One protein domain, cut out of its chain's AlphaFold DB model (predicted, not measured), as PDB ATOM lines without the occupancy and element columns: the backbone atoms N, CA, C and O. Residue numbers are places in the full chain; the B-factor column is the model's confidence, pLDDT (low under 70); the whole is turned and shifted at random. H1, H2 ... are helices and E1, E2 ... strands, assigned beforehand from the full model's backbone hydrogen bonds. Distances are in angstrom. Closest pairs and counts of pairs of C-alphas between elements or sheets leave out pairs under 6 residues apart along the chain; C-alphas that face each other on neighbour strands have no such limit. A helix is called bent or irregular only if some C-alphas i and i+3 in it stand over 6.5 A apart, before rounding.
ATOM      1  N   ILE A  11     -12.074  52.536 257.157       81.06
ATOM      2  CA  ILE A  11     -11.096  53.290 256.372       81.06
ATOM      3  C   ILE A  11      -9.871  52.424 256.087       81.06
ATOM      4  O   ILE A  11      -9.423  52.334 254.948       81.06
ATOM      5  N   ALA A  12      -9.312  51.803 257.126       83.06
ATOM      6  CA  ALA A  12      -8.104  50.989 257.042       83.06
ATOM      7  C   ALA A  12      -8.065  49.959 258.178       83.06
ATOM      8  O   ALA A  12      -8.767  50.089 259.175       83.06
ATOM      9  N   THR A  13      -7.229  48.935 258.048       86.12
ATOM     10  CA  THR A  13      -6.945  47.938 259.084       86.12
ATOM     11  C   THR A  13      -5.470  48.017 259.456       86.12
ATOM     12  O   THR A  13      -4.620  47.547 258.707       86.12
ATOM     13  N   ALA A  14      -5.159  48.584 260.618       85.94
ATOM     14  CA  ALA A  14      -3.793  48.684 261.119       85.94
ATOM     15  C   ALA A  14      -3.374  47.393 261.837       85.94
ATOM     16  O   ALA A  14      -4.153  46.816 262.599       85.94
ATOM     17  N   THR A  15      -2.132  46.948 261.633       90.06
ATOM     18  CA  THR A  15      -1.557  45.826 262.395       90.06
ATOM     19  C   THR A  15      -0.696  46.371 263.531       90.06
ATOM     20  O   THR A  15       0.374  46.915 263.284       90.06
ATOM     21  N   LEU A  16      -1.142  46.242 264.780       86.81
ATOM     22  CA  LEU A  16      -0.537  46.892 265.949       86.81
ATOM     23  C   LEU A  16       0.048  45.857 266.915       86.81
ATOM     24  O   LEU A  16      -0.518  44.782 267.083       86.81
ATOM     25  N   ARG A  17       1.164  46.172 267.574       85.31
ATOM     26  CA  ARG A  17       1.766  45.352 268.641       85.31
ATOM     27  C   ARG A  17       2.285  46.222 269.772       85.31
ATOM     28  O   ARG A  17       2.782  47.310 269.509       85.31
ATOM     29  N   LEU A  18       2.280  45.731 271.007       82.12
ATOM     30  CA  LEU A  18       2.943  46.432 272.111       82.12
ATOM     31  C   LEU A  18       4.466  46.446 271.926       82.12
ATOM     32  O   LEU A  18       5.078  45.424 271.606       82.12
ATOM     33  N   CYS A  19       5.092  47.597 272.153       77.62
ATOM     34  CA  CYS A  19       6.538  47.739 272.105       77.62
ATOM     35  C   CYS A  19       7.194  47.142 273.362       77.62
ATOM     36  O   CYS A  19       6.646  47.222 274.457       77.62
ATOM     37  N   GLY A  20       8.378  46.537 273.207       65.75
ATOM     38  CA  GLY A  20       9.179  46.018 274.325       65.75
ATOM     39  C   GLY A  20       9.459  44.511 274.303       65.75
ATOM     40  O   GLY A  20      10.341  44.066 275.028       65.75
ATOM     41  N   SER A  21       8.796  43.723 273.446       56.38
ATOM     42  CA  SER A  21       9.198  42.336 273.169       56.38
ATOM     43  C   SER A  21       8.742  41.869 271.785       56.38
ATOM     44  O   SER A  21       7.594  42.073 271.397       56.38
ATOM     45  N   ALA A  22       9.622  41.176 271.053       57.66
ATOM     46  CA  ALA A  22       9.298  40.553 269.764       57.66
ATOM     47  C   ALA A  22       8.271  39.406 269.883       57.66
ATOM     48  O   ALA A  22       7.731  38.959 268.877       57.66
ATOM     49  N   SER A  23       7.998  38.934 271.106       62.97
ATOM     50  CA  SER A  23       6.979  37.922 271.402       62.97
ATOM     51  C   SER A  23       5.580  38.499 271.636       62.97
ATOM     52  O   SER A  23       4.668  37.736 271.948       62.97
ATOM     53  N   ASN A  24       5.407  39.823 271.565       70.25
ATOM     54  CA  ASN A  24       4.117  40.447 271.836       70.25
ATOM     55  C   ASN A  24       3.126  40.154 270.697       70.25
ATOM     56  O   ASN A  24       3.491  40.295 269.526       70.25
ATOM     57  N   PRO A  25       1.883  39.754 271.019       72.75
ATOM     58  CA  PRO A  25       0.875  39.462 270.011       72.75
ATOM     59  C   PRO A  25       0.556  40.716 269.190       72.75
ATOM     60  O   PRO A  25       0.437  41.818 269.729       72.75
ATOM     61  N   THR A  26       0.433  40.539 267.875       83.19
ATOM     62  CA  THR A  26      -0.091  41.565 266.974       83.19
ATOM     63  C   THR A  26      -1.614  41.481 266.941       83.19
ATOM     64  O   THR A  26      -2.186  40.398 266.825       83.19
ATOM     65  N   ILE A  27      -2.278  42.630 266.999       85.50
ATOM     66  CA  ILE A  27      -3.717  42.759 266.772       85.50
ATOM     67  C   ILE A  27      -3.960  43.438 265.428       85.50
ATOM     68  O   ILE A  27      -3.168  44.267 264.977       85.50
ATOM     69  N   ARG A  28      -5.066  43.084 264.771       85.94
ATOM     70  CA  ARG A  28      -5.544  43.798 263.585       85.94
ATOM     71  C   ARG A  28      -6.703  44.671 264.012       85.94
ATOM     72  O   ARG A  28      -7.757  44.152 264.368       85.94
ATOM     73  N   TYR A  29      -6.490  45.973 263.976       83.44
ATOM     74  CA  TYR A  29      -7.456  46.951 264.435       83.44
ATOM     75  C   TYR A  29      -8.056  47.701 263.248       83.44
ATOM     76  O   TYR A  29      -7.328  48.226 262.403       83.44
ATOM     77  N   GLN A  30      -9.384  47.734 263.166       82.69
ATOM     78  CA  GLN A  30     -10.095  48.438 262.103       82.69
ATOM     79  C   GLN A  30     -10.287  49.905 262.490       82.69
ATOM     80  O   GLN A  30     -10.926  50.217 263.488       82.69
ATOM     81  N   LEU A  31      -9.739  50.804 261.676       77.94
ATOM     82  CA  LEU A  31      -9.937  52.241 261.796       77.94
ATOM     83  C   LEU A  31     -11.226  52.618 261.074       77.94
ATOM     84  O   LEU A  31     -11.369  52.391 259.870       77.94
ATOM     85  N   LEU A  32     -12.155  53.192 261.825       79.56
ATOM     86  CA  LEU A  32     -13.494  53.536 261.373       79.56
ATOM     87  C   LEU A  32     -13.587  55.048 261.127       79.56
ATOM     88  O   LEU A  32     -12.920  55.838 261.792       79.56
ATOM     89  N   LYS A  33     -14.400  55.458 260.152       68.31
ATOM     90  CA  LYS A  33     -14.489  56.859 259.704       68.31
ATOM     91  C   LYS A  33     -15.112  57.827 260.697       68.31
ATOM     92  O   LYS A  33     -14.719  58.989 260.739       68.31
ATOM     93  N   ASP A  34     -16.026  57.326 261.514       67.31
ATOM     94  CA  ASP A  34     -16.855  58.137 262.399       67.31
ATOM     95  C   ASP A  34     -16.709  57.694 263.863       67.31
ATOM     96  O   ASP A  34     -17.700  57.549 264.569       67.31
ATOM     97  N   THR A  35     -15.483  57.441 264.337       67.00
ATOM     98  CA  THR A  35     -15.221  57.090 265.745       67.00
ATOM     99  C   THR A  35     -14.492  58.192 266.503       67.00
ATOM    100  O   THR A  35     -13.651  58.908 265.959       67.00
ATOM    101  N   SER A  36     -14.807  58.328 267.792       75.00
ATOM    102  CA  SER A  36     -14.059  59.199 268.699       75.00
ATOM    103  C   SER A  36     -12.663  58.625 268.931       75.00
ATOM    104  O   SER A  36     -12.495  57.410 269.076       75.00
ATOM    105  N   ALA A  37     -11.655  59.500 268.988       71.62
ATOM    106  CA  ALA A  37     -10.280  59.117 269.296       71.62
ATOM    107  C   ALA A  37     -10.191  58.410 270.657       71.62
ATOM    108  O   ALA A  37      -9.539  57.378 270.758       71.62
ATOM    109  N   ILE A  38     -10.928  58.896 271.662       75.25
ATOM    110  CA  ILE A  38     -10.957  58.318 273.013       75.25
ATOM    111  C   ILE A  38     -11.515  56.890 272.982       75.25
ATOM    112  O   ILE A  38     -10.891  55.970 273.501       75.25
ATOM    113  N   ILE A  39     -12.644  56.676 272.299       79.12
ATOM    114  CA  ILE A  39     -13.257  55.343 272.156       79.12
ATOM    115  C   ILE A  39     -12.337  54.390 271.387       79.12
ATOM    116  O   ILE A  39     -12.203  53.217 271.738       79.12
ATOM    117  N   THR A  40     -11.655  54.910 270.366       77.50
ATOM    118  CA  THR A  40     -10.692  54.151 269.565       77.50
ATOM    119  C   THR A  40      -9.495  53.714 270.421       77.50
ATOM    120  O   THR A  40      -9.100  52.553 270.385       77.50
ATOM    121  N   GLU A  41      -8.948  54.615 271.241       83.94
ATOM    122  CA  GLU A  41      -7.840  54.330 272.161       83.94
ATOM    123  C   GLU A  41      -8.223  53.326 273.253       83.94
ATOM    124  O   GLU A  41      -7.443  52.413 273.532       83.94
ATOM    125  N   ILE A  42      -9.415  53.464 273.846       80.69
ATOM    126  CA  ILE A  42      -9.913  52.539 274.873       80.69
ATOM    127  C   ILE A  42     -10.076  51.136 274.291       80.69
ATOM    128  O   ILE A  42      -9.565  50.175 274.867       80.69
ATOM    129  N   GLY A  43     -10.735  51.020 273.133       81.25
ATOM    130  CA  GLY A  43     -10.908  49.739 272.452       81.25
ATOM    131  C   GLY A  43      -9.569  49.097 272.092       81.25
ATOM    132  O   GLY A  43      -9.352  47.923 272.377       81.25
ATOM    133  N   LEU A  44      -8.634  49.891 271.555       83.31
ATOM    134  CA  LEU A  44      -7.295  49.420 271.213       83.31
ATOM    135  C   LEU A  44      -6.551  48.853 272.427       83.31
ATOM    136  O   LEU A  44      -5.969  47.771 272.358       83.31
ATOM    137  N   LEU A  45      -6.514  49.611 273.523       81.56
ATOM    138  CA  LEU A  45      -5.783  49.205 274.715       81.56
ATOM    139  C   LEU A  45      -6.434  47.992 275.376       81.56
ATOM    140  O   LEU A  45      -5.702  47.096 275.790       81.56
ATOM    141  N   SER A  46      -7.767  47.910 275.383       82.50
ATOM    142  CA  SER A  46      -8.498  46.736 275.868       82.50
ATOM    143  C   SER A  46      -8.126  45.472 275.083       82.50
ATOM    144  O   SER A  46      -7.775  44.458 275.689       82.50
ATOM    145  N   ASP A  47      -8.079  45.553 273.748       80.19
ATOM    146  CA  ASP A  47      -7.657  44.445 272.878       80.19
ATOM    147  C   ASP A  47      -6.179  44.056 273.082       80.19
ATOM    148  O   ASP A  47      -5.793  42.903 272.870       80.19
ATOM    149  N   LEU A  48      -5.347  45.003 273.527       77.12
ATOM    150  CA  LEU A  48      -3.946  44.788 273.903       77.12
ATOM    151  C   LEU A  48      -3.759  44.359 275.372       77.12
ATOM    152  O   LEU A  48      -2.621  44.161 275.801       77.12
ATOM    153  N   GLY A  49      -4.841  44.191 276.141       77.81
ATOM    154  CA  GLY A  49      -4.802  43.770 277.546       77.81
ATOM    155  C   GLY A  49      -4.401  44.871 278.536       77.81
ATOM    156  O   GLY A  49      -3.882  44.565 279.607       77.81
ATOM    157  N   SER A  50      -4.614  46.140 278.182       77.44
ATOM    158  CA  SER A  50      -4.339  47.321 279.007       77.44
ATOM    159  C   SER A  50      -5.611  48.131 279.264       77.44
ATOM    160  O   SER A  50      -6.527  48.161 278.447       77.44
ATOM    161  N   ASP A  51      -5.651  48.843 280.388       80.31
ATOM    162  CA  ASP A  51      -6.785  49.701 280.736       80.31
ATOM    163  C   ASP A  51      -6.700  51.060 280.021       80.31
ATOM    164  O   ASP A  51      -5.850  51.895 280.332       80.31
ATOM    165  N   GLY A  52      -7.575  51.293 279.043       77.19
ATOM    166  CA  GLY A  52      -7.610  52.544 278.282       77.19
ATOM    167  C   GLY A  52      -8.153  53.762 279.035       77.19
ATOM    168  O   GLY A  52      -7.993  54.886 278.552       77.19
ATOM    169  N   THR A  53      -8.761  53.562 280.210       74.00
ATOM    170  CA  THR A  53      -9.220  54.658 281.080       74.00
ATOM    171  C   THR A  53      -8.068  55.261 281.882       74.00
ATOM    172  O   THR A  53      -8.030  56.469 282.110       74.00
ATOM    173  N   VAL A  54      -7.071  54.437 282.223       68.56
ATOM    174  CA  VAL A  54      -5.874  54.825 282.986       68.56
ATOM    175  C   VAL A  54      -4.689  55.124 282.069       68.56
ATOM    176  O   VAL A  54      -3.824  55.940 282.398       68.56
ATOM    177  N   TYR A  55      -4.630  54.481 280.904       75.19
ATOM    178  CA  TYR A  55      -3.507  54.572 279.981       75.19
ATOM    179  C   TYR A  55      -3.924  55.082 278.596       75.19
ATOM    180  O   TYR A  55      -5.086  55.001 278.205       75.19
ATOM    181  N   PHE A  56      -2.968  55.620 277.837       80.00
ATOM    182  CA  PHE A  56      -3.158  56.038 276.448       80.00
ATOM    183  C   PHE A  56      -2.056  55.470 275.537       80.00
ATOM    184  O   PHE A  56      -0.907  55.329 275.979       80.00
ATOM    185  N   PRO A  57      -2.382  55.115 274.278       78.94
ATOM    186  CA  PRO A  57      -1.419  54.565 273.337       78.94
ATOM    187  C   PRO A  57      -0.740  55.668 272.513       78.94
ATOM    188  O   PRO A  57      -1.400  56.517 271.914       78.94
ATOM    189  N   LEU A  58       0.584  55.597 272.389       81.56
ATOM    190  CA  LEU A  58       1.322  56.245 271.304       81.56
ATOM    191  C   LEU A  58       1.881  55.184 270.364       81.56
ATOM    192  O   LEU A  58       2.295  54.122 270.815       81.56
ATOM    193  N   PHE A  59       1.934  55.456 269.064       79.25
ATOM    194  CA  PHE A  59       2.423  54.501 268.076       79.25
ATOM    195  C   PHE A  59       3.586  55.033 267.237       79.25
ATOM    196  O   PHE A  59       3.819  56.241 267.135       79.25
ATOM    197  N   HIS A  60       4.274  54.102 266.580       79.88
ATOM    198  CA  HIS A  60       5.170  54.345 265.450       79.88
ATOM    199  C   HIS A  60       5.168  53.160 264.490       79.88
ATOM    200  O   HIS A  60       4.767  52.060 264.874       79.88
ATOM    201  N   ALA A  61       5.621  53.352 263.252       80.75
ATOM    202  CA  ALA A  61       5.852  52.208 262.372       80.75
ATOM    203  C   ALA A  61       7.017  51.385 262.916       80.75
ATOM    204  O   ALA A  61       7.990  51.932 263.425       80.75
ATOM    205  N   GLU A  62       6.964  50.069 262.750       80.69
ATOM    206  CA  GLU A  62       8.036  49.166 263.180       80.69
ATOM    207  C   GLU A  62       9.407  49.533 262.578       80.69
ATOM    208  O   GLU A  62      10.437  49.305 263.204       80.69
ATOM    209  N   GLN A  63       9.420  50.137 261.385       76.50
ATOM    210  CA  GLN A  63      10.639  50.596 260.709       76.50
ATOM    211  C   GLN A  63      11.215  51.899 261.296       76.50
ATOM    212  O   GLN A  63      12.349  52.264 260.990       76.50
ATOM    213  N   GLU A  64      10.448  52.612 262.121       68.88
ATOM    214  CA  GLU A  64      10.862  53.845 262.790       68.88
ATOM    215  C   GLU A  64      11.472  53.545 264.172       68.88
ATOM    216  O   GLU A  64      11.075  52.582 264.834       68.88
ATOM    217  N   PRO A  65      12.424  54.368 264.654       69.81
ATOM    218  CA  PRO A  65      12.976  54.195 265.991       69.81
ATOM    219  C   PRO A  65      11.914  54.475 267.064       69.81
ATOM    220  O   PRO A  65      11.165  55.445 266.960       69.81
ATOM    221  N   CYS A  66      11.936  53.704 268.157       68.56
ATOM    222  CA  CYS A  66      11.039  53.836 269.317       68.56
ATOM    223  C   CYS A  66      11.196  55.145 270.120       68.56
ATOM    224  O   CYS A  66      10.808  55.215 271.276       68.56
ATOM    225  N   THR A  67      11.866  56.159 269.582       63.34
ATOM    226  CA  THR A  67      11.869  57.522 270.133       63.34
ATOM    227  C   THR A  67      10.838  58.404 269.436       63.34
ATOM    228  O   THR A  67      10.533  59.494 269.909       63.34
ATOM    229  N   VAL A  68      10.334  57.962 268.284       58.38
ATOM    230  CA  VAL A  68       9.284  58.630 267.525       58.38
ATOM    231  C   VAL A  68       7.970  58.071 268.031       58.38
ATOM    232  O   VAL A  68       7.712  56.903 267.809       58.38
ATOM    233  N   HIS A  69       7.153  58.865 268.716       69.56
ATOM    234  CA  HIS A  69       5.861  58.431 269.248       69.56
ATOM    235  C   HIS A  69       4.775  59.404 268.817       69.56
ATOM    236  O   HIS A  69       4.970  60.617 268.892       69.56
ATOM    237  N   ARG A  70       3.643  58.877 268.348       72.69
ATOM    238  CA  ARG A  70       2.542  59.687 267.818       72.69
ATOM    239  C   ARG A  70       1.194  59.232 268.385       72.69
ATOM    240  O   ARG A  70       1.007  58.029 268.562       72.69
ATOM    241  N   PRO A  71       0.258  60.147 268.682       76.06
ATOM    242  CA  PRO A  71      -1.092  59.787 269.120       76.06
ATOM    243  C   PRO A  71      -1.841  58.978 268.061       76.06
ATOM    244  O   PRO A  71      -1.767  59.330 266.887       76.06
ATOM    245  N   LEU A  72      -2.619  57.962 268.464       69.38
ATOM    246  CA  LEU A  72      -3.371  57.076 267.553       69.38
ATOM    247  C   LEU A  72      -4.238  57.834 266.538       69.38
ATOM    248  O   LEU A  72      -4.294  57.462 265.369       69.38
ATOM    249  N   GLN A  73      -4.851  58.935 266.963       70.00
ATOM    250  CA  GLN A  73      -5.650  59.815 266.107       70.00
ATOM    251  C   GLN A  73      -4.906  60.365 264.879       70.00
ATOM    252  O   GLN A  73      -5.536  60.698 263.880       70.00
ATOM    253  N   ASP A  74      -3.575  60.453 264.917       66.88
ATOM    254  CA  ASP A  74      -2.789  61.003 263.812       66.88
ATOM    255  C   ASP A  74      -2.495  59.954 262.726       66.88
ATOM    256  O   ASP A  74      -2.004  60.286 261.649       66.88
ATOM    257  N   LEU A  75      -2.856  58.691 262.961       65.38
ATOM    258  CA  LEU A  75      -2.603  57.570 262.062       65.38
ATOM    259  C   LEU A  75      -3.172  57.785 260.652       65.38
ATOM    260  O   LEU A  75      -2.434  57.727 259.669       65.38
ATOM    261  N   LEU A  76      -4.463  58.105 260.558       62.91
ATOM    262  CA  LEU A  76      -5.146  58.383 259.286       62.91
ATOM    263  C   LEU A  76      -4.749  59.731 258.660       62.91
ATOM    264  O   LEU A  76      -5.074  59.995 257.504       62.91
ATOM    265  N   HIS A  77      -4.081  60.602 259.421       61.72
ATOM    266  CA  HIS A  77      -3.604  61.898 258.940       61.72
ATOM    267  C   HIS A  77      -2.197  61.816 258.349       61.72
ATOM    268  O   HIS A  77      -1.876  62.565 257.431       61.72
ATOM    269  N   ILE A  78      -1.375  60.909 258.875       52.56
ATOM    270  CA  ILE A  78       0.021  60.724 258.475       52.56
ATOM    271  C   ILE A  78       0.127  59.712 257.338       52.56
ATOM    272  O   ILE A  78       0.919  59.902 256.413       52.56
ATOM    273  N   TRP A  79      -0.664  58.640 257.389       57.97
ATOM    274  CA  TRP A  79      -0.588  57.572 256.405       57.97
ATOM    275  C   TRP A  79      -1.861  57.423 255.594       57.97
ATOM    276  O   TRP A  79      -2.980  57.520 256.094       57.97
ATOM    277  N   ARG A  80      -1.660  57.164 254.297       72.38
ATOM    278  CA  ARG A  80      -2.763  56.814 253.412       72.38
ATOM    279  C   ARG A  80      -3.315  55.440 253.819       72.38
ATOM    280  O   ARG A  80      -2.526  54.576 254.211       72.38
ATOM    281  N   PRO A  81      -4.635  55.214 253.716       77.62
ATOM    282  CA  PRO A  81      -5.269  53.965 254.140       77.62
ATOM    283  C   PRO A  81      -4.628  52.686 253.578       77.62
ATOM    284  O   PRO A  81      -4.490  51.699 254.295       77.62
ATOM    285  N   ASP A  82      -4.193  52.715 252.318       72.50
ATOM    286  CA  ASP A  82      -3.473  51.636 251.638       72.50
ATOM    287  C   ASP A  82      -2.150  51.283 252.330       72.50
ATOM    288  O   ASP A  82      -1.887  50.108 252.572       72.50
ATOM    289  N   LEU A  83      -1.375  52.283 252.753       73.19
ATOM    290  CA  LEU A  83      -0.107  52.075 253.463       73.19
ATOM    291  C   LEU A  83      -0.313  51.584 254.901       73.19
ATOM    292  O   LEU A  83       0.494  50.814 255.417       73.19
ATOM    293  N   ILE A  84      -1.409  51.991 255.547       80.44
ATOM    294  CA  ILE A  84      -1.763  51.520 256.896       80.44
ATOM    295  C   ILE A  84      -2.075  50.022 256.886       80.44
ATOM    296  O   ILE A  84      -1.683  49.310 257.809       80.44
ATOM    297  N   ASN A  85      -2.745  49.536 255.838       82.00
ATOM    298  CA  ASN A  85      -3.113  48.125 255.704       82.00
ATOM    299  C   ASN A  85      -1.903  47.182 255.620       82.00
ATOM    300  O   ASN A  85      -2.012  46.007 255.982       82.00
ATOM    301  N   GLU A  86      -0.774  47.685 255.123       77.62
ATOM    302  CA  GLU A  86       0.442  46.911 254.861       77.62
ATOM    303  C   GLU A  86       1.513  47.077 255.951       77.62
ATOM    304  O   GLU A  86       2.448  46.277 256.028       77.62
ATOM    305  N   ALA A  87       1.384  48.090 256.811       80.38
ATOM    306  CA  ALA A  87       2.368  48.410 257.835       80.38
ATOM    307  C   ALA A  87       2.089  47.718 259.183       80.38
ATOM    308  O   ALA A  87       0.946  47.463 259.575       80.38
ATOM    309  N   VAL A  88       3.174  47.444 259.916       85.50
ATOM    310  CA  VAL A  88       3.139  47.009 261.319       85.50
ATOM    311  C   VAL A  88       3.544  48.174 262.206       85.50
ATOM    312  O   VAL A  88       4.507  48.892 261.933       85.50
ATOM    313  N   PHE A  89       2.805  48.337 263.290       86.81
ATOM    314  CA  PHE A  89       2.878  49.481 264.170       86.81
ATOM    315  C   PHE A  89       3.204  49.032 265.584       86.81
ATOM    316  O   PHE A  89       2.529  48.176 266.153       86.81
ATOM    317  N   CYS A  90       4.231  49.626 266.169       86.25
ATOM    318  CA  CYS A  90       4.557  49.447 267.573       86.25
ATOM    319  C   CYS A  90       3.768  50.461 268.406       86.25
ATOM    320  O   CYS A  90       3.764  51.646 268.085       86.25
ATOM    321  N   VAL A  91       3.140  49.999 269.483       85.38
ATOM    322  CA  VAL A  91       2.331  50.776 270.424       85.38
ATOM    323  C   VAL A  91       3.036  50.820 271.773       85.38
ATOM    324  O   VAL A  91       3.381  49.788 272.345       85.38
ATOM    325  N   HIS A  92       3.236  52.020 272.292       83.88
ATOM    326  CA  HIS A  92       3.753  52.309 273.621       83.88
ATOM    327  C   HIS A  92       2.615  52.822 274.487       83.88
ATOM    328  O   HIS A  92       1.823  53.654 274.052       83.88
ATOM    329  N   VAL A  93       2.536  52.317 275.711       81.50
ATOM    330  CA  VAL A  93       1.442  52.615 276.635       81.50
ATOM    331  C   VAL A  93       1.954  53.562 277.708       81.50
ATOM    332  O   VAL A  93       2.951  53.275 278.372       81.50
ATOM    333  N   TYR A  94       1.267  54.685 277.880       73.44
ATOM    334  CA  TYR A  94       1.616  55.725 278.844       73.44
ATOM    335  C   TYR A  94       0.477  55.946 279.821       73.44
ATOM    336  O   TYR A  94      -0.687  55.865 279.443       73.44
ATOM    337  N   LYS A  95       0.796  56.228 281.087       68.62
ATOM    338  CA  LYS A  95      -0.227  56.557 282.084       68.62
ATOM    339  C   LYS A  95      -0.787  57.951 281.793       68.62
ATOM    340  O   LYS A  95      -0.012  58.884 281.577       68.62
ATOM    341  N   ARG A  96      -2.113  58.097 281.779       74.75
ATOM    342  CA  ARG A  96      -2.778  59.399 281.661       74.75
ATOM    343  C   ARG A  96      -2.508  60.233 282.919       74.75
ATOM    344  O   ARG A  96      -2.330  59.692 284.009       74.75
ATOM    345  N   LEU A  97      -2.462  61.558 282.761       52.38
ATOM    346  CA  LEU A  97      -2.344  62.500 283.885       52.38
ATOM    347  C   LEU A  97      -3.602  62.487 284.766       52.38
ATOM    348  O   LEU A  97      -3.501  62.616 285.983       52.38
ATOM    349  N   HIS A  98      -4.759  62.287 284.135       63.38
ATOM    350  CA  HIS A  98      -6.059  62.114 284.770       63.38
ATOM    351  C   HIS A  98      -6.731  60.885 284.159       63.38
ATOM    352  O   HIS A  98      -6.671  60.693 282.941       63.38
ATOM    353  N   GLU A  99      -7.311  60.038 285.005       75.56
ATOM    354  CA  GLU A  99      -8.112  58.898 284.557       75.56
ATOM    355  C   GLU A  99      -9.371  59.417 283.859       75.56
ATOM    356  O   GLU A  99      -9.928  60.439 284.266       75.56
ATOM    357  N   LEU A 100      -9.786  58.745 282.786       71.75
ATOM    358  CA  LEU A 100     -11.018  59.102 282.091       71.75
ATOM    359  C   LEU A 100     -12.210  58.778 282.988       71.75
ATOM    360  O   LEU A 100     -12.335  57.656 283.478       71.75
ATOM    361  N   THR A 101     -13.080  59.761 283.181       79.31
ATOM    362  CA  THR A 101     -14.330  59.591 283.919       79.31
ATOM    363  C   THR A 101     -15.406  58.969 283.028       79.31
ATOM    364  O   THR A 101     -15.333  59.025 281.798       79.31
ATOM    365  N   ASP A 102     -16.450  58.410 283.640       74.75
ATOM    366  CA  ASP A 102     -17.621  57.917 282.902       74.75
ATOM    367  C   ASP A 102     -18.288  59.029 282.067       74.75
ATOM    368  O   ASP A 102     -18.865  58.763 281.011       74.75
ATOM    369  N   GLU A 103     -18.176  60.283 282.513       75.88
ATOM    370  CA  GLU A 103     -18.669  61.469 281.809       75.88
ATOM    371  C   GLU A 103     -17.852  61.754 280.541       75.88
ATOM    372  O   GLU A 103     -18.443  61.991 279.487       75.88
ATOM    373  N   ASP A 104     -16.519  61.629 280.597       73.12
ATOM    374  CA  ASP A 104     -15.638  61.776 279.426       73.12
ATOM    375  C   ASP A 104     -15.937  60.717 278.355       73.12
ATOM    376  O   ASP A 104     -15.946  61.000 277.152       73.12
ATOM    377  N   ILE A 105     -16.204  59.482 278.792       75.56
ATOM    378  CA  ILE A 105     -16.555  58.370 277.902       75.56
ATOM    379  C   ILE A 105     -17.935  58.612 277.284       75.56
ATOM    380  O   ILE A 105     -18.078  58.519 276.065       75.56
ATOM    381  N   SER A 106     -18.934  58.991 278.088       73.12
ATOM    382  CA  SER A 106     -20.284  59.296 277.598       73.12
ATOM    383  C   SER A 106     -20.278  60.454 276.598       73.12
ATOM    384  O   SER A 106     -20.925  60.375 275.557       73.12
ATOM    385  N   GLN A 107     -19.506  61.512 276.864       76.19
ATOM    386  CA  GLN A 107     -19.368  62.639 275.944       76.19
ATOM    387  C   GLN A 107     -18.722  62.205 274.619       76.19
ATOM    388  O   GLN A 107     -19.182  62.594 273.544       76.19
ATOM    389  N   ALA A 108     -17.694  61.356 274.673       73.31
ATOM    390  CA  ALA A 108     -17.056  60.802 273.484       73.31
ATOM    391  C   ALA A 108     -18.004  59.907 272.654       73.31
ATOM    392  O   ALA A 108     -17.912  59.890 271.424       73.31
ATOM    393  N   GLU A 109     -18.921  59.182 273.298       73.50
ATOM    394  CA  GLU A 109     -19.970  58.392 272.636       73.50
ATOM    395  C   GLU A 109     -21.069  59.274 272.016       73.50
ATOM    396  O   GLU A 109     -21.543  59.000 270.904       73.50
ATOM    397  N   ASP A 110     -21.443  60.364 272.686       73.94
ATOM    398  CA  ASP A 110     -22.421  61.340 272.195       73.94
ATOM    399  C   ASP A 110     -21.891  62.121 270.981       73.94
ATOM    400  O   ASP A 110     -22.626  62.389 270.023       73.94
ATOM    401  N   GLU A 111     -20.592  62.427 270.947       68.44
ATOM    402  CA  GLU A 111     -19.922  63.018 269.782       68.44
ATOM    403  C   GLU A 111     -19.980  62.113 268.544       68.44
ATOM    404  O   GLU A 111     -20.137  62.594 267.420       68.44
ATOM    405  N   VAL A 112     -19.896  60.795 268.728       63.38
ATOM    406  CA  VAL A 112     -20.047  59.819 267.638       63.38
ATOM    407  C   VAL A 112     -21.513  59.706 267.218       63.38
ATOM    408  O   VAL A 112     -21.840  59.761 266.030       63.38
ATOM    409  N   SER A 113     -22.416  59.619 268.193       61.03
ATOM    410  CA  SER A 113     -23.857  59.479 267.965       61.03
ATOM    411  C   SER A 113     -24.465  60.697 267.260       61.03
ATOM    412  O   SER A 113     -25.347  60.555 266.409       61.03
ATOM    413  N   SER A 114     -23.967  61.899 267.563       59.59
ATOM    414  CA  SER A 114     -24.376  63.146 266.906       59.59
ATOM    415  C   SER A 114     -23.879  63.257 265.460       59.59
ATOM    416  O   SER A 114     -24.581  63.835 264.629       59.59
ATOM    417  N   ARG A 115     -22.722  62.664 265.125       59.03
ATOM    418  CA  ARG A 115     -22.177  62.629 263.753       59.03
ATOM    419  C   ARG A 115     -22.867  61.606 262.854       59.03
ATOM    420  O   ARG A 115     -23.013  61.856 261.662       59.03
ATOM    421  N   ILE A 116     -23.311  60.486 263.421       54.31
ATOM    422  CA  ILE A 116     -23.933  59.389 262.661       54.31
ATOM    423  C   ILE A 116     -25.457  59.580 262.506       54.31
ATOM    424  O   ILE A 116     -26.061  58.998 261.608       54.31
ATOM    425  N   GLY A 117     -26.081  60.463 263.294       41.50
ATOM    426  CA  GLY A 117     -27.527  60.695 263.266       41.50
ATOM    427  C   GLY A 117     -28.301  59.572 263.972       41.50
ATOM    428  O   GLY A 117     -28.334  58.438 263.516       41.50
ATOM    429  N   SER A 118     -28.913  59.907 265.113       35.41
ATOM    430  CA  SER A 118     -29.819  59.105 265.963       35.41
ATOM    431  C   SER A 118     -29.777  57.554 265.876       35.41
ATOM    432  O   SER A 118     -30.492  56.948 265.081       35.41
ATOM    433  N   LEU A 119     -29.072  56.976 266.864       34.09
ATOM    434  CA  LEU A 119     -29.320  55.768 267.690       34.09
ATOM    435  C   LEU A 119     -29.346  54.337 267.097       34.09
ATOM    436  O   LEU A 119     -30.278  53.934 266.407       34.09
ATOM    437  N   SER A 120     -28.470  53.487 267.662       34.78
ATOM    438  CA  SER A 120     -28.899  52.364 268.525       34.78
ATOM    439  C   SER A 120     -27.824  52.016 269.586       34.78
ATOM    440  O   SER A 120     -26.668  51.792 269.221       34.78
ATOM    441  N   PRO A 121     -28.172  51.914 270.886       45.06
ATOM    442  CA  PRO A 121     -27.251  51.617 271.983       45.06
ATOM    443  C   PRO A 121     -27.001  50.106 272.057       45.06
ATOM    444  O   PRO A 121     -27.741  49.378 272.711       45.06
ATOM    445  N   THR A 122     -25.998  49.600 271.337       40.72
ATOM    446  CA  THR A 122     -25.698  48.147 271.369       40.72
ATOM    447  C   THR A 122     -24.243  47.825 271.715       40.72
ATOM    448  O   THR A 122     -23.965  46.726 272.177       40.72
ATOM    449  N   ILE A 123     -23.325  48.790 271.617       41.31
ATOM    450  CA  ILE A 123     -21.893  48.544 271.862       41.31
ATOM    451  C   ILE A 123     -21.577  48.516 273.375       41.31
ATOM    452  O   ILE A 123     -20.836  47.650 273.839       41.31
ATOM    453  N   ALA A 124     -22.242  49.355 274.181       34.31
ATOM    454  CA  ALA A 124     -22.070  49.376 275.640       34.31
ATOM    455  C   ALA A 124     -22.595  48.109 276.356       34.31
ATOM    456  O   ALA A 124     -22.186  47.815 277.481       34.31
ATOM    457  N   ALA A 125     -23.481  47.331 275.726       37.03
ATOM    458  CA  ALA A 125     -24.002  46.095 276.313       37.03
ATOM    459  C   ALA A 125     -22.980  44.945 276.242       37.03
ATOM    460  O   ALA A 125     -22.840  44.200 277.209       37.03
ATOM    461  N   GLU A 126     -22.214  44.840 275.149       36.12
ATOM    462  CA  GLU A 126     -21.195  43.790 274.989       36.12
ATOM    463  C   GLU A 126     -19.933  44.054 275.825       36.12
ATOM    464  O   GLU A 126     -19.328  43.107 276.331       36.12
TER     465      GLU A 126
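AT A GLANCE: This is residues 11 to 126 of the 600 residues of an uncharacterized protein of Baudoinia panamericana (strain UAMH 10762) (UniProt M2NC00). A strongly twisted, curled sheet of four strands wraps partly round H1, which packs on the two edge strands E2 and E3; H2 packs on the same face, and H3 packs on E1. Beyond H1, away from the sheet, H4 packs on it, and the last residues fold back to the small H5, which touches no helix. The printed part has 116 residues, with five named helices and four named strands in the order E1, E2, H1, E3, H2, H3, E4, H4, H5. The sheet is mixed, in the order E2, E1, E4, E3, and the class is mixed, helices and strands. The whole is compact, with a radius of gyration of the C-alphas of 14.5 A and spans of 41 by 31 by 23 A.

IN THESE COORDINATES: Find C-alpha 11 at (-11.096, 53.290, 256.372); from there E1, residues 11 to 18, runs 22.2 A. E2 is residues 26 to 32, 18.8 A; E4 is residues 88 to 95, 23.1 A; E3 is residues 55 to 61, 20.1 A. H1, residues 37 to 47, is 15.3 A long, H2 takes residues 72 to 78 and H3 residues 81 to 86. H4, residues 102 to 116, runs 21.3 A from C-alpha 102 at (-17.621, 57.917, 282.902). H5, residues 123 to 126, ends at C-alpha 126 at (-21.195, 43.790, 274.989).

HOW THE PARTS SIT: Look first at E1 and E4, parallel neighbours, where N 89 and O 15 are 2.8 A apart, within hydrogen-bond range. E1 and E2 form an antiparallel hairpin, with N 14 and O 29 at 2.8 A; E4 and E3 are antiparallel, with N 92 and O 58 at 2.7 A. H1 and H2 are on the same face of the sheet, which gives two layers, the sheet and the helices on one face of it. E2, H1 and E3 make a split strand-helix-strand unit, two strands running the same way with E1 and E4 between them, its crossover right-handed. The closest C-alphas of H1 and E3 are those of Glu 41 and Pro 57, 6.5 A. H2 is irregular, but only just: C-alphas 73 and 76 are 7.0 A apart. For H3 and E1 look at Pro 81 and Ala 12, the closest C-alphas, 5.0 A. H4 touches H1 with residues 105 to 109 alone, at a steep tilt of 67 degrees, opposite ways; Ala 108 and Ile 38 have the closest C-alphas, 6.6 A. H4 and H5 are apart. In H1 and H4 every O i to N i+4 pair is within hydrogen-bond range; in H2 1 of 3 is, beside 3 of 4 O i to N i+3 pairs, in H3 1 of 2, and H5 is too short for such a pair.

THE WHOLE: The C-alphas farthest apart are those of Ala 22 and Ser 118, 43.5 A. The printed part has no cut and no long link. The model's mean pLDDT is 71.3 over the printed part; among the stretches under 70 are residues 64 to 69, 74 to 79 and 111 to 126.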